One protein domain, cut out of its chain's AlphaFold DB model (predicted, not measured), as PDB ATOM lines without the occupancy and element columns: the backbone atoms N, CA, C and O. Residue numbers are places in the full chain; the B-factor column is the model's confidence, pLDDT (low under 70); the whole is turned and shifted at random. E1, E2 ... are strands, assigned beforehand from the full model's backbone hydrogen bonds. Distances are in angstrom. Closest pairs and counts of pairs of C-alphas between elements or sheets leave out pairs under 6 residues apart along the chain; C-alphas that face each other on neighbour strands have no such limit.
ATOM      1  N   SER A  27     185.779 127.114 145.349       67.36
ATOM      2  CA  SER A  27     185.999 128.554 145.148       67.36
ATOM      3  C   SER A  27     185.791 129.386 146.415       67.36
ATOM      4  O   SER A  27     186.088 130.579 146.402       67.36
ATOM      5  N   SER A  28     185.304 128.784 147.505       63.43
ATOM      6  CA  SER A  28     185.146 129.479 148.784       63.43
ATOM      7  C   SER A  28     186.508 129.899 149.344       63.43
ATOM      8  O   SER A  28     187.381 129.069 149.594       63.43
ATOM      9  N   ILE A  29     186.694 131.208 149.523       53.75
ATOM     10  CA  ILE A  29     187.911 131.801 150.099       53.75
ATOM     11  C   ILE A  29     187.901 131.671 151.630       53.75
ATOM     12  O   ILE A  29     188.958 131.591 152.250       53.75
ATOM     13  N   THR A  30     186.716 131.636 152.247       55.40
ATOM     14  CA  THR A  30     186.547 131.663 153.708       55.40
ATOM     15  C   THR A  30     186.772 130.306 154.360       55.40
ATOM     16  O   THR A  30     187.131 130.239 155.531       55.40
ATOM     17  N   GLU A  31     186.593 129.223 153.608       60.57
ATOM     18  CA  GLU A  31     186.794 127.858 154.083       60.57
ATOM     19  C   GLU A  31     187.860 127.194 153.218       60.57
ATOM     20  O   GLU A  31     187.567 126.392 152.333       60.57
ATOM     21  N   THR A  32     189.129 127.529 153.469       57.60
ATOM     22  CA  THR A  32     190.281 127.026 152.695       57.60
ATOM     23  C   THR A  32     190.392 125.502 152.646       57.60
ATOM     24  O   THR A  32     191.183 124.976 151.862       57.60
ATOM     25  N   ASP A  33     189.609 124.820 153.475       60.63
ATOM     26  CA  ASP A  33     189.686 123.401 153.791       60.63
ATOM     27  C   ASP A  33     188.443 122.641 153.321       60.63
ATOM     28  O   ASP A  33     188.397 121.415 153.429       60.63
ATOM     29  N   GLN A  34     187.434 123.343 152.800       64.73
ATOM     30  CA  GLN A  34     186.155 122.744 152.445       64.73
ATOM     31  C   GLN A  34     185.853 123.015 150.973       64.73
ATOM     32  O   GLN A  34     185.582 124.144 150.571       64.73
ATOM     33  N   CYS A  35     185.886 121.958 150.158       71.22
ATOM     34  CA  CYS A  35     185.170 121.982 148.889       71.22
ATOM     35  C   CYS A  35     183.816 121.307 149.058       71.22
ATOM     36  O   CYS A  35     183.686 120.299 149.755       71.22
ATOM     37  N   LEU A  36     182.819 121.836 148.361       72.23
ATOM     38  CA  LEU A  36     181.469 121.303 148.350       72.23
ATOM     39  C   LEU A  36     181.256 120.479 147.083       72.23
ATOM     40  O   LEU A  36     181.488 120.951 145.966       72.23
ATOM     41  N   LEU A  37     180.770 119.247 147.235       70.13
ATOM     42  CA  LEU A  37     180.289 118.483 146.091       70.13
ATOM     43  C   LEU A  37     178.953 119.075 145.618       70.13
ATOM     44  O   LEU A  37     177.927 118.977 146.287       70.13
ATOM     45  N   VAL A  38     178.963 119.655 144.424       70.10
ATOM     46  CA  VAL A  38     177.805 120.228 143.741       70.10
ATOM     47  C   VAL A  38     177.384 119.297 142.601       70.10
ATOM     48  O   VAL A  38     177.901 119.332 141.481       70.10
ATOM     49  N   ALA A  39     176.391 118.459 142.889       64.64
ATOM     50  CA  ALA A  39     175.846 117.458 141.974       64.64
ATOM     51  C   ALA A  39     174.411 117.805 141.524       64.64
ATOM     52  O   ALA A  39     173.525 116.961 141.559       64.64
ATOM     53  N   ARG A  40     174.156 119.059 141.115       59.75
ATOM     54  CA  ARG A  40     172.787 119.590 140.890       59.75
ATOM     55  C   ARG A  40     171.921 118.778 139.914       59.75
ATOM     56  O   ARG A  40     170.713 118.738 140.087       59.75
ATOM     57  N   ASN A  41     172.534 118.122 138.927       57.77
ATOM     58  CA  ASN A  41     171.834 117.366 137.875       57.77
ATOM     59  C   ASN A  41     172.171 115.870 137.912       57.77
ATOM     60  O   ASN A  41     172.156 115.182 136.889       57.77
ATOM     61  N   ALA A  42     172.568 115.371 139.076       58.61
ATOM     62  CA  ALA A  42     172.904 113.977 139.243       58.61
ATOM     63  C   ALA A  42     171.652 113.089 139.184       58.61
ATOM     64  O   ALA A  42     170.769 113.208 140.026       58.61
ATOM     65  N   LYS A  43     171.617 112.125 138.251       56.79
ATOM     66  CA  LYS A  43     170.624 111.033 138.233       56.79
ATOM     67  C   LYS A  43     170.545 110.268 139.568       56.79
ATOM     68  O   LYS A  43     169.478 109.786 139.923       56.79
ATOM     69  N   ILE A  44     171.662 110.157 140.291       62.76
ATOM     70  CA  ILE A  44     171.748 109.522 141.612       62.76
ATOM     71  C   ILE A  44     172.040 110.613 142.639       62.76
ATOM     72  O   ILE A  44     173.126 111.196 142.622       62.76
ATOM     73  N   SER A  45     171.079 110.879 143.525       64.83
ATOM     74  CA  SER A  45     171.294 111.793 144.647       64.83
ATOM     75  C   SER A  45     172.385 111.250 145.566       64.83
ATOM     76  O   SER A  45     172.459 110.050 145.832       64.83
ATOM     77  N   ARG A  46     173.252 112.141 146.033       66.82
ATOM     78  CA  ARG A  46     174.430 111.812 146.831       66.82
ATOM     79  C   ARG A  46     174.485 112.707 148.041       66.82
ATOM     80  O   ARG A  46     174.380 113.919 147.897       66.82
ATOM     81  N   ASP A  47     174.670 112.099 149.207       71.07
ATOM     82  CA  ASP A  47     174.836 112.837 150.454       71.07
ATOM     83  C   ASP A  47     176.173 113.598 150.423       71.07
ATOM     84  O   ASP A  47     177.227 112.954 150.470       71.07
ATOM     85  N   PRO A  48     176.170 114.944 150.374       70.22
ATOM     86  CA  PRO A  48     177.396 115.737 150.347       70.22
ATOM     87  C   PRO A  48     178.307 115.459 151.547       70.22
ATOM     88  O   PRO A  48     179.523 115.592 151.436       70.22
ATOM     89  N   LYS A  49     177.749 115.010 152.683       71.68
ATOM     90  CA  LYS A  49     178.520 114.684 153.892       71.68
ATOM     91  C   LYS A  49     179.452 113.490 153.707       71.68
ATOM     92  O   LYS A  49     180.437 113.400 154.436       71.68
ATOM     93  N   LYS A  50     179.164 112.597 152.753       74.14
ATOM     94  CA  LYS A  50     180.049 111.478 152.396       74.14
ATOM     95  C   LYS A  50     181.233 111.922 151.540       74.14
ATOM     96  O   LYS A  50     182.252 111.244 151.527       74.14
ATOM     97  N   TYR A  51     181.123 113.069 150.871       74.43
ATOM     98  CA  TYR A  51     182.127 113.564 149.933       74.43
ATOM     99  C   TYR A  51     182.998 114.667 150.533       74.43
ATOM    100  O   TYR A  51     183.289 115.675 149.889       74.43
ATOM    101  N   LYS A  52     183.400 114.487 151.794       78.32
ATOM    102  CA  LYS A  52     184.286 115.427 152.478       78.32
ATOM    103  C   LYS A  52     185.699 115.306 151.930       78.32
ATOM    104  O   LYS A  52     186.253 114.214 151.845       78.32
ATOM    105  N   CYS A  53     186.282 116.448 151.597       83.67
ATOM    106  CA  CYS A  53     187.684 116.504 151.236       83.67
ATOM    107  C   CYS A  53     188.569 116.280 152.464       83.67
ATOM    108  O   CYS A  53     188.213 116.665 153.578       83.67
ATOM    109  N   ARG A  54     189.741 115.690 152.249       86.64
ATOM    110  CA  ARG A  54     190.782 115.526 153.265       86.64
ATOM    111  C   ARG A  54     192.024 116.317 152.886       86.64
ATOM    112  O   ARG A  54     192.369 116.406 151.708       86.64
ATOM    113  N   ARG A  55     192.713 116.871 153.881       87.06
ATOM    114  CA  ARG A  55     194.062 117.413 153.697       87.06
ATOM    115  C   ARG A  55     195.067 116.277 153.819       87.06
ATOM    116  O   ARG A  55     195.050 115.533 154.793       87.06
ATOM    117  N   GLU A  56     195.942 116.158 152.835       86.68
ATOM    118  CA  GLU A  56     196.995 115.145 152.802       86.68
ATOM    119  C   GLU A  56     198.322 115.771 152.351       86.68
ATOM    120  O   GLU A  56     198.313 116.808 151.675       86.68
ATOM    121  N   PRO A  57     199.476 115.201 152.738       86.90
ATOM    122  CA  PRO A  57     200.769 115.716 152.306       86.90
ATOM    123  C   PRO A  57     200.896 115.647 150.781       86.90
ATOM    124  O   PRO A  57     200.488 114.672 150.145       86.90
ATOM    125  N   MET A  58     201.473 116.688 150.182       81.74
ATOM    126  CA  MET A  58     201.753 116.685 148.748       81.74
ATOM    127  C   MET A  58     202.899 115.698 148.465       81.74
ATOM    128  O   MET A  58     203.981 115.882 149.034       81.74
ATOM    129  N   PRO A  59     202.718 114.678 147.599       78.58
ATOM    130  CA  PRO A  59     203.808 113.791 147.212       78.58
ATOM    131  C   PRO A  59     204.943 114.609 146.591       78.58
ATOM    132  O   PRO A  59     204.763 115.279 145.577       78.58
ATOM    133  N   GLN A  60     206.112 114.570 147.228       71.13
ATOM    134  CA  GLN A  60     207.304 115.297 146.777       71.13
ATOM    135  C   GLN A  60     208.116 114.505 145.744       71.13
ATOM    136  O   GLN A  60     209.110 115.006 145.224       71.13
ATOM    137  N   ASN A  61     207.717 113.261 145.468       65.02
ATOM    138  CA  ASN A  61     208.523 112.305 144.728       65.02
ATOM    139  C   ASN A  61     208.365 112.367 143.205       65.02
ATOM    140  O   ASN A  61     209.319 111.980 142.546       65.02
ATOM    141  N   GLU A  62     207.295 112.921 142.615       56.78
ATOM    142  CA  GLU A  62     207.202 113.073 141.149       56.78
ATOM    143  C   GLU A  62     206.365 114.298 140.703       56.78
ATOM    144  O   GLU A  62     205.262 114.545 141.184       56.78
ATOM    145  N   TRP A  63     206.899 115.049 139.729       56.94
ATOM    146  CA  TRP A  63     206.187 115.920 138.768       56.94
ATOM    147  C   TRP A  63     205.577 117.267 139.199       56.94
ATOM    148  O   TRP A  63     205.027 117.959 138.343       56.94
ATOM    149  N   ASN A  64     205.785 117.760 140.425       59.86
ATOM    150  CA  ASN A  64     205.191 119.040 140.842       59.86
ATOM    151  C   ASN A  64     206.196 120.126 141.263       59.86
ATOM    152  O   ASN A  64     206.242 120.519 142.427       59.86
ATOM    153  N   LYS A  65     206.940 120.715 140.310       57.38
ATOM    154  CA  LYS A  65     207.742 121.933 140.593       57.38
ATOM    155  C   LYS A  65     206.892 123.068 141.184       57.38
ATOM    156  O   LYS A  65     207.385 123.812 142.022       57.38
ATOM    157  N   LEU A  66     205.623 123.170 140.780       56.24
ATOM    158  CA  LEU A  66     204.686 124.175 141.288       56.24
ATOM    159  C   LEU A  66     204.054 123.799 142.636       56.24
ATOM    160  O   LEU A  66     203.811 124.694 143.437       56.24
ATOM    161  N   ALA A  67     203.854 122.511 142.935       62.50
ATOM    162  CA  ALA A  67     203.377 122.102 144.259       62.50
ATOM    163  C   ALA A  67     204.490 121.960 145.304       62.50
ATOM    164  O   ALA A  67     204.195 121.721 146.470       62.50
ATOM    165  N   ARG A  68     205.763 122.139 144.928       62.97
ATOM    166  CA  ARG A  68     206.895 122.118 145.870       62.97
ATOM    167  C   ARG A  68     206.746 123.148 146.993       62.97
ATOM    168  O   ARG A  68     207.217 122.923 148.100       62.97
ATOM    169  N   ASN A  69     206.057 124.253 146.709       70.15
ATOM    170  CA  ASN A  69     205.805 125.326 147.669       70.15
ATOM    171  C   ASN A  69     204.579 125.061 148.559       70.15
ATOM    172  O   ASN A  69     204.302 125.843 149.464       70.15
ATOM    173  N   SER A  70     203.839 123.976 148.316       73.83
ATOM    174  CA  SER A  70     202.661 123.603 149.091       73.83
ATOM    175  C   SER A  70     202.911 122.282 149.821       73.83
ATOM    176  O   SER A  70     202.964 121.228 149.186       73.83
ATOM    177  N   PRO A  71     203.023 122.288 151.159       80.10
ATOM    178  CA  PRO A  71     203.262 121.056 151.911       80.10
ATOM    179  C   PRO A  71     202.051 120.112 151.891       80.10
ATOM    180  O   PRO A  71     202.191 118.910 152.111       80.10
ATOM    181  N   THR A  72     200.855 120.641 151.617       85.22
ATOM    182  CA  THR A  72     199.596 119.892 151.663       85.22
ATOM    183  C   THR A  72     198.776 120.102 150.400       85.22
ATOM    184  O   THR A  72     198.858 121.145 149.754       85.22
ATOM    185  N   ARG A  73     197.963 119.100 150.076       86.59
ATOM    186  CA  ARG A  73     196.925 119.154 149.052       86.59
ATOM    187  C   ARG A  73     195.584 118.790 149.662       86.59
ATOM    188  O   ARG A  73     195.509 118.002 150.603       86.59
ATOM    189  N   LEU A  74     194.527 119.349 149.101       87.64
ATOM    190  CA  LEU A  74     193.161 118.971 149.409       87.64
ATOM    191  C   LEU A  74     192.738 117.883 148.426       87.64
ATOM    192  O   LEU A  74     192.794 118.112 147.221       87.64
ATOM    193  N   ALA A  75     192.343 116.717 148.920       87.53
ATOM    194  CA  ALA A  75     191.866 115.594 148.126       87.53
ATOM    195  C   ALA A  75     190.376 115.369 148.389       87.53
ATOM    196  O   ALA A  75     189.972 115.049 149.503       87.53
ATOM    197  N   CYS A  76     189.561 115.540 147.356       83.93
ATOM    198  CA  CYS A  76     188.113 115.414 147.412       83.93
ATOM    199  C   CYS A  76     187.668 114.139 146.689       83.93
ATOM    200  O   CYS A  76     188.028 113.960 145.517       83.93
ATOM    201  N   PRO A  77     186.878 113.270 147.336       83.27
ATOM    202  CA  PRO A  77     186.309 112.110 146.671       83.27
ATOM    203  C   PRO A  77     185.316 112.584 145.612       83.27
ATOM    204  O   PRO A  77     184.491 113.471 145.840       83.27
ATOM    205  N   ILE A  78     185.397 111.990 144.431       79.00
ATOM    206  CA  ILE A  78     184.527 112.365 143.318       79.00
ATOM    207  C   ILE A  78     183.261 111.514 143.342       79.00
ATOM    208  O   ILE A  78     182.212 111.949 142.881       79.00
ATOM    209  N   GLY A  79     183.335 110.305 143.898       74.96
ATOM    210  CA  GLY A  79     182.236 109.351 143.892       74.96
ATOM    211  C   GLY A  79     182.071 108.669 142.550       74.96
ATOM    212  O   GLY A  79     180.968 108.317 142.158       74.96
ATOM    213  N   CYS A  80     183.120 108.499 141.772       70.54
ATOM    214  CA  CYS A  80     183.037 107.580 140.653       70.54
ATOM    215  C   CYS A  80     183.161 106.142 141.198       70.54
ATOM    216  O   CYS A  80     184.148 105.464 140.923       70.54
ATOM    217  N   GLU A  81     182.157 105.709 141.974       66.63
ATOM    218  CA  GLU A  81     182.125 104.407 142.640       66.63
ATOM    219  C   GLU A  81     182.188 103.280 141.596       66.63
ATOM    220  O   GLU A  81     181.410 103.286 140.631       66.63
ATOM    221  N   PRO A  82     183.082 102.295 141.770       58.81
ATOM    222  CA  PRO A  82     183.212 101.156 140.875       58.81
ATOM    223  C   PRO A  82     182.142 100.097 141.194       58.81
ATOM    224  O   PRO A  82     182.471  98.961 141.506       58.81
ATOM    225  N   ASN A  83     180.850 100.433 141.136       53.50
ATOM    226  CA  ASN A  83     179.774  99.458 141.405       53.50
ATOM    227  C   ASN A  83     179.498  98.495 140.236       53.50
ATOM    228  O   ASN A  83     178.435  97.890 140.149       53.50
ATOM    229  N   ALA A  84     180.444  98.348 139.321       40.93
ATOM    230  CA  ALA A  84     180.428  97.332 138.285       40.93
ATOM    231  C   ALA A  84     181.872  97.141 137.816       40.93
ATOM    232  O   ALA A  84     182.663  98.079 137.933       40.93
ATOM    233  N   ASP A  85     182.192  95.985 137.231       46.68
ATOM    234  CA  ASP A  85     183.460  95.606 136.564       46.68
ATOM    235  C   ASP A  85     183.888  96.525 135.392       46.68
ATOM    236  O   ASP A  85     184.620  96.170 134.468       46.68
ATOM    237  N   LEU A  86     183.416  97.760 135.413       46.19
ATOM    238  CA  LEU A  86     183.596  98.811 134.456       46.19
ATOM    239  C   LEU A  86     184.719  99.693 134.972       46.19
ATOM    240  O   LEU A  86     184.626 100.317 136.028       46.19
ATOM    241  N   SER A  87     185.792  99.787 134.196       50.14
ATOM    242  CA  SER A  87     186.828 100.785 134.421       50.14
ATOM    243  C   SER A  87     186.191 102.178 134.363       50.14
ATOM    244  O   SER A  87     186.010 102.728 133.271       50.14
ATOM    245  N   VAL A  88     185.825 102.738 135.518       56.69
ATOM    246  CA  VAL A  88     185.318 104.103 135.588       56.69
ATOM    247  C   VAL A  88     186.493 105.024 135.308       56.69
ATOM    248  O   VAL A  88     187.384 105.197 136.139       56.69
ATOM    249  N   SER A  89     186.546 105.566 134.092       57.71
ATOM    250  CA  SER A  89     187.572 106.535 133.726       57.71
ATOM    251  C   SER A  89     187.053 107.922 134.049       57.71
ATOM    252  O   SER A  89     186.128 108.427 133.412       57.71
ATOM    253  N   LEU A  90     187.685 108.565 135.024       62.69
ATOM    254  CA  LEU A  90     187.398 109.950 135.344       62.69
ATOM    255  C   LEU A  90     187.940 110.882 134.252       62.69
ATOM    256  O   LEU A  90     189.154 110.982 134.058       62.69
ATOM    257  N   SER A  91     187.076 111.646 133.594       64.87
ATOM    258  CA  SER A  91     187.497 112.768 132.750       64.87
ATOM    259  C   SER A  91     187.304 114.086 133.502       64.87
ATOM    260  O   SER A  91     186.180 114.500 133.771       64.87
ATOM    261  N   VAL A  92     188.406 114.764 133.836       64.63
ATOM    262  CA  VAL A  92     188.373 116.155 134.324       64.63
ATOM    263  C   VAL A  92     188.212 117.054 133.104       64.63
ATOM    264  O   VAL A  92     189.108 117.085 132.258       64.63
ATOM    265  N   LEU A  93     187.061 117.713 132.974       66.68
ATOM    266  CA  LEU A  93     186.653 118.335 131.710       66.68
ATOM    267  C   LEU A  93     186.621 119.858 131.766       66.68
ATOM    268  O   LEU A  93     186.963 120.487 130.768       66.68
ATOM    269  N   VAL A  94     186.240 120.474 132.890       75.28
ATOM    270  CA  VAL A  94     186.079 121.936 132.926       75.28
ATOM    271  C   VAL A  94     186.526 122.507 134.265       75.28
ATOM    272  O   VAL A  94     185.934 122.188 135.290       75.28
ATOM    273  N   LYS A  95     187.548 123.374 134.233       80.74
ATOM    274  CA  LYS A  95     187.858 124.299 135.331       80.74
ATOM    275  C   LYS A  95     187.145 125.629 135.097       80.74
ATOM    276  O   LYS A  95     187.122 126.109 133.959       80.74
ATOM    277  N   THR A  96     186.619 126.234 136.155       79.85
ATOM    278  CA  THR A  96     185.957 127.542 136.100       79.85
ATOM    279  C   THR A  96     186.567 128.481 137.150       79.85
ATOM    280  O   THR A  96     186.529 128.143 138.335       79.85
ATOM    281  N   PRO A  97     187.130 129.642 136.749       78.23
ATOM    282  CA  PRO A  97     187.245 130.138 135.376       78.23
ATOM    283  C   PRO A  97     188.292 129.365 134.555       78.23
ATOM    284  O   PRO A  97     189.354 128.969 135.048       78.23
ATOM    285  N   LYS A  98     188.011 129.187 133.255       79.72
ATOM    286  CA  LYS A  98     188.893 128.451 132.330       79.72
ATOM    287  C   LYS A  98     190.302 129.039 132.279       79.72
ATOM    288  O   LYS A  98     191.255 128.285 132.122       79.72
ATOM    289  N   ASN A  99     190.450 130.347 132.488       80.78
ATOM    290  CA  ASN A  99     191.740 131.036 132.510       80.78
ATOM    291  C   ASN A  99     192.154 131.497 133.923       80.78
ATOM    292  O   ASN A  99     192.412 132.668 134.155       80.78
ATOM    293  N   ASN A 100     192.162 130.583 134.896       82.02
ATOM    294  CA  ASN A 100     192.852 130.791 136.175       82.02
ATOM    295  C   ASN A 100     194.335 130.340 136.084       82.02
ATOM    296  O   ASN A 100     194.548 129.123 136.000       82.02
ATOM    297  N   PRO A 101     195.331 131.253 136.098       82.44
ATOM    298  CA  PRO A 101     196.758 130.912 136.019       82.44
ATOM    299  C   PRO A 101     197.294 130.221 137.280       82.44
ATOM    300  O   PRO A 101     198.246 129.447 137.185       82.44
ATOM    301  N   SER A 102     196.646 130.419 138.434       82.10
ATOM    302  CA  SER A 102     196.947 129.702 139.682       82.10
ATOM    303  C   SER A 102     196.552 128.222 139.607       82.10
ATOM    304  O   SER A 102     197.057 127.395 140.363       82.10
ATOM    305  N   CYS A 103     195.662 127.864 138.675       84.36
ATOM    306  CA  CYS A 103     195.137 126.515 138.497       84.36
ATOM    307  C   CYS A 103     195.603 125.891 137.178       84.36
ATOM    308  O   CYS A 103     194.947 126.020 136.135       84.36
ATOM    309  N   GLN A 104     196.717 125.165 137.250       82.89
ATOM    310  CA  GLN A 104     197.346 124.464 136.143       82.89
ATOM    311  C   GLN A 104     197.169 122.955 136.308       82.89
ATOM    312  O   GLN A 104     197.453 122.382 137.363       82.89
ATOM    313  N   LYS A 105     196.673 122.309 135.248       82.02
ATOM    314  CA  LYS A 105     196.391 120.871 135.251       82.02
ATOM    315  C   LYS A 105     197.680 120.099 135.507       82.02
ATOM    316  O   LYS A 105     198.693 120.396 134.888       82.02
ATOM    317  N   TYR A 106     197.603 119.110 136.385       78.08
ATOM    318  CA  TYR A 106     198.696 118.277 136.887       78.08
ATOM    319  C   TYR A 106     199.708 118.976 137.785       78.08
ATOM    320  O   TYR A 106     200.375 118.275 138.522       78.08
ATOM    321  N   TYR A 107     199.770 120.305 137.797       80.10
ATOM    322  CA  TYR A 107     200.709 121.056 138.627       80.10
ATOM    323  C   TYR A 107     200.102 121.533 139.940       80.10
ATOM    324  O   TYR A 107     200.732 121.422 140.988       80.10
ATOM    325  N   THR A 108     198.886 122.083 139.883       83.01
ATOM    326  CA  THR A 108     198.187 122.601 141.066       83.01
ATOM    327  C   THR A 108     196.821 121.972 141.295       83.01
ATOM    328  O   THR A 108     196.225 122.151 142.353       83.01
ATOM    329  N   TYR A 109     196.342 121.184 140.336       85.53
ATOM    330  CA  TYR A 109     195.229 120.276 140.543       85.53
ATOM    331  C   TYR A 109     195.359 119.050 139.648       85.53
ATOM    332  O   TYR A 109     195.956 119.099 138.571       85.53
ATOM    333  N   GLY A 110     194.722 117.957 140.030       84.76
ATOM    334  CA  GLY A 110     194.717 116.752 139.222       84.76
ATOM    335  C   GLY A 110     193.781 115.701 139.777       84.76
ATOM    336  O   GLY A 110     192.901 115.985 140.581       84.76
ATOM    337  N   LYS A 111     193.976 114.470 139.320       84.07
ATOM    338  CA  LYS A 111     193.238 113.305 139.795       84.07
ATOM    339  C   LYS A 111     194.208 112.202 140.176       84.07
ATOM    340  O   LYS A 111     195.249 112.067 139.537       84.07
ATOM    341  N   TYR A 112     193.843 111.404 141.161       83.11
ATOM    342  CA  TYR A 112     194.497 110.136 141.446       83.11
ATOM    343  C   TYR A 112     193.440 109.116 141.859       83.11
ATOM    344  O   TYR A 112     192.317 109.485 142.203       83.11
ATOM    345  N   ARG A 113     193.779 107.834 141.776       81.97
ATOM    346  CA  ARG A 113     192.937 106.769 142.313       81.97
ATOM    347  C   ARG A 113     193.555 106.294 143.614       81.97
ATOM    348  O   ARG A 113     194.727 105.923 143.613       81.97
ATOM    349  N   ASP A 114     192.787 106.331 144.692       83.90
ATOM    350  CA  ASP A 114     193.206 105.712 145.942       83.90
ATOM    351  C   ASP A 114     193.011 104.198 145.804       83.90
ATOM    352  O   ASP A 114     191.899 103.721 145.576       83.90
ATOM    353  N   GLN A 115     194.099 103.432 145.873       80.98
ATOM    354  CA  GLN A 115     194.038 101.976 145.730       80.98
ATOM    355  C   GLN A 115     193.418 101.290 146.950       80.98
ATOM    356  O   GLN A 115     192.840 100.219 146.804       80.98
ATOM    357  N   LYS A 116     193.518 101.902 148.134       82.62
ATOM    358  CA  LYS A 116     192.984 101.352 149.382       82.62
ATOM    359  C   LYS A 116     191.468 101.505 149.446       82.62
ATOM    360  O   LYS A 116     190.786 100.609 149.926       82.62
ATOM    361  N   GLU A 117     190.954 102.630 148.961       81.95
ATOM    362  CA  GLU A 117     189.515 102.925 148.970       81.95
ATOM    363  C   GLU A 117     188.813 102.558 147.657       81.95
ATOM    364  O   GLU A 117     187.590 102.476 147.606       81.95
ATOM    365  N   GLY A 118     189.570 102.354 146.577       77.37
ATOM    366  CA  GLY A 118     189.034 102.027 145.254       77.37
ATOM    367  C   GLY A 118     188.404 103.210 144.506       77.37
ATOM    368  O   GLY A 118     187.966 103.025 143.366       77.37
ATOM    369  N   GLU A 119     188.413 104.408 145.096       77.82
ATOM    370  CA  GLU A 119     187.726 105.618 144.631       77.82
ATOM    371  C   GLU A 119     188.677 106.610 143.932       77.82
ATOM    372  O   GLU A 119     189.893 106.643 144.158       77.82
ATOM    373  N   TRP A 120     188.117 107.434 143.044       80.97
ATOM    374  CA  TRP A 120     188.839 108.527 142.409       80.97
ATOM    375  C   TRP A 120     188.773 109.797 143.251       80.97
ATOM    376  O   TRP A 120     187.702 110.282 143.623       80.97
ATOM    377  N   TYR A 121     189.940 110.395 143.436       83.95
ATOM    378  CA  TYR A 121     190.120 111.649 144.138       83.95
ATOM    379  C   TYR A 121     190.534 112.749 143.173       83.95
ATOM    380  O   TYR A 121     191.406 112.570 142.318       83.95
ATOM    381  N   LEU A 122     189.913 113.912 143.333       85.95
ATOM    382  CA  LEU A 122     190.371 115.161 142.748       85.95
ATOM    383  C   LEU A 122     191.245 115.852 143.787       85.95
ATOM    384  O   LEU A 122     190.797 116.057 144.910       85.95
ATOM    385  N   TRP A 123     192.461 116.234 143.418       86.35
ATOM    386  CA  TRP A 123     193.334 116.980 144.313       86.35
ATOM    387  C   TRP A 123     193.548 118.409 143.825       86.35
ATOM    388  O   TRP A 123     193.625 118.639 142.618       86.35
ATOM    389  N   LEU A 124     193.655 119.353 144.759       86.30
ATOM    390  CA  LEU A 124     194.014 120.751 144.528       86.30
ATOM    391  C   LEU A 124     195.060 121.185 145.561       86.30
ATOM    392  O   LEU A 124     195.074 120.686 146.684       86.30
ATOM    393  N   THR A 125     195.927 122.119 145.194       84.58
ATOM    394  CA  THR A 125     196.953 122.683 146.080       84.58
ATOM    395  C   THR A 125     196.934 124.201 146.032       84.58
ATOM    396  O   THR A 125     196.539 124.785 145.024       84.58
ATOM    397  N   ASP A 126     197.380 124.858 147.096       79.99
ATOM    398  CA  ASP A 126     197.462 126.320 147.134       79.99
ATOM    399  C   ASP A 126     198.441 126.862 146.077       79.99
ATOM    400  O   ASP A 126     199.452 126.221 145.800       79.99
ATOM    401  N   PRO A 127     198.174 128.023 145.451       80.23
ATOM    402  CA  PRO A 127     197.019 128.912 145.622       80.23
ATOM    403  C   PRO A 127     195.826 128.570 144.699       80.23
ATOM    404  O   PRO A 127     194.992 129.428 144.413       80.23
ATOM    405  N   CYS A 128     195.729 127.344 144.169       81.72
ATOM    406  CA  CYS A 128     194.627 126.972 143.283       81.72
ATOM    407  C   CYS A 128     193.310 126.797 144.054       81.72
ATOM    408  O   CYS A 128     193.143 125.882 144.865       81.72
ATOM    409  N   ARG A 129     192.344 127.661 143.738       79.00
ATOM    410  CA  ARG A 129     190.938 127.571 144.148       79.00
ATOM    411  C   ARG A 129     190.067 127.766 142.912       79.00
ATOM    412  O   ARG A 129     190.130 128.800 142.248       79.00
ATOM    413  N   THR A 130     189.357 126.715 142.510       79.95
ATOM    414  CA  THR A 130     188.552 126.710 141.283       79.95
ATOM    415  C   THR A 130     187.489 125.628 141.342       79.95
ATOM    416  O   THR A 130     187.654 124.611 142.014       79.95
ATOM    417  N   ASN A 131     186.420 125.824 140.577       82.12
ATOM    418  CA  ASN A 131     185.393 124.811 140.404       82.12
ATOM    419  C   ASN A 131     185.827 123.837 139.324       82.12
ATOM    420  O   ASN A 131     186.145 124.249 138.205       82.12
ATOM    421  N   ILE A 132     185.813 122.549 139.650       80.58
ATOM    422  CA  ILE A 132     186.213 121.496 138.727       80.58
ATOM    423  C   ILE A 132     185.012 120.601 138.461       80.58
ATOM    424  O   ILE A 132     184.528 119.886 139.336       80.58
ATOM    425  N   THR A 133     184.539 120.627 137.218       78.95
ATOM    426  CA  THR A 133     183.556 119.671 136.723       78.95
ATOM    427  C   THR A 133     184.262 118.432 136.178       78.95
ATOM    428  O   THR A 133     185.055 118.495 135.228       78.95
ATOM    429  N   THR A 134     183.895 117.284 136.730       76.65
ATOM    430  CA  THR A 134     184.348 115.961 136.324       76.65
ATOM    431  C   THR A 134     183.205 115.122 135.769       76.65
ATOM    432  O   THR A 134     182.042 115.313 136.121       76.65
ATOM    433  N   TRP A 135     183.543 114.177 134.898       73.59
ATOM    434  CA  TRP A 135     182.585 113.246 134.317       73.59
ATOM    435  C   TRP A 135     183.075 111.824 134.565       73.59
ATOM    436  O   TRP A 135     184.198 111.482 134.176       73.59
ATOM    437  N   CYS A 136     182.250 111.011 135.221       71.61
ATOM    438  CA  CYS A 136     182.490 109.576 135.330       71.61
ATOM    439  C   CYS A 136     182.080 108.936 133.999       71.61
ATOM    440  O   CYS A 136     180.943 109.130 133.562       71.61
ATOM    441  N   ARG A 137     183.005 108.223 133.345       66.82
ATOM    442  CA  ARG A 137     182.712 107.397 132.167       66.82
ATOM    443  C   ARG A 137     182.619 105.946 132.598       66.82
ATOM    444  O   ARG A 137     183.611 105.420 133.099       66.82
ATOM    445  N   PHE A 138     181.483 105.310 132.362       64.35
ATOM    446  CA  PHE A 138     181.340 103.866 132.514       64.35
ATOM    447  C   PHE A 138     181.597 103.225 131.148       64.35
ATOM    448  O   PHE A 138     181.084 103.716 130.145       64.35
ATOM    449  N   LYS A 139     182.440 102.185 131.078       56.71
ATOM    450  CA  LYS A 139     182.442 101.317 129.890       56.71
ATOM    451  C   LYS A 139     181.097 100.609 129.864       56.71
ATOM    452  O   LYS A 139     180.635 100.199 130.919       56.71
TER     453      LYS A 139
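Overview. This is residues 27 to 139 of the 152 residues of an uncharacterized protein of Dracunculus medinensis (UniProt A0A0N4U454). There is little regular structure: a strongly twisted four-stranded sheet and a two-stranded ribbon, E4 and E7, make a loose, open half-barrel, with E1 near E7 and long loops round it. The printed part has 113 residues, no named helix and seven strands, E1 to E7 along the chain, holding 40 residues: all strand. The sheet, E2-E3-E6-E5, is antiparallel. The whole is compact, radius of gyration of the C-alphas 14.0 A, spanning 39 by 30 by 25 A.

Along the chain. The sheet has E2 (54 to 57), E3 (72 to 77), E6 (120 to 125, 16.7 A) and E5 (109 to 113). E4 is 89 to 96, 21.2 A; E7 is 131 to 138, 22.7 A. E1 (36 to 38) begins at C-alpha (181.469, 121.303, 148.350); E7 ends at C-alpha (181.340, 103.866, 132.514).

Arrangement. N 54 and O 75 of the hairpin E2 and E3 are 2.8 A apart, within hydrogen-bond range, as are N 74 and O 124 of E3 and E6, 2.8 A, N 110 and O 123 of the hairpin E5 and E6, 2.9 A, and N 91 and O 135 of E4 and E7, 2.9 A. The closest C-alphas of E4 and E6, Leu 90 and Trp 120, are 7.3 A apart. E1 and E3 are apart.

Size, cuts and confidence. The printed part has no cut. The links from E1 through E5 are long. Residues 40 to 45 stand free. Mean pLDDT of the printed part is 72.7; residues 81 to 93 are among those under 70.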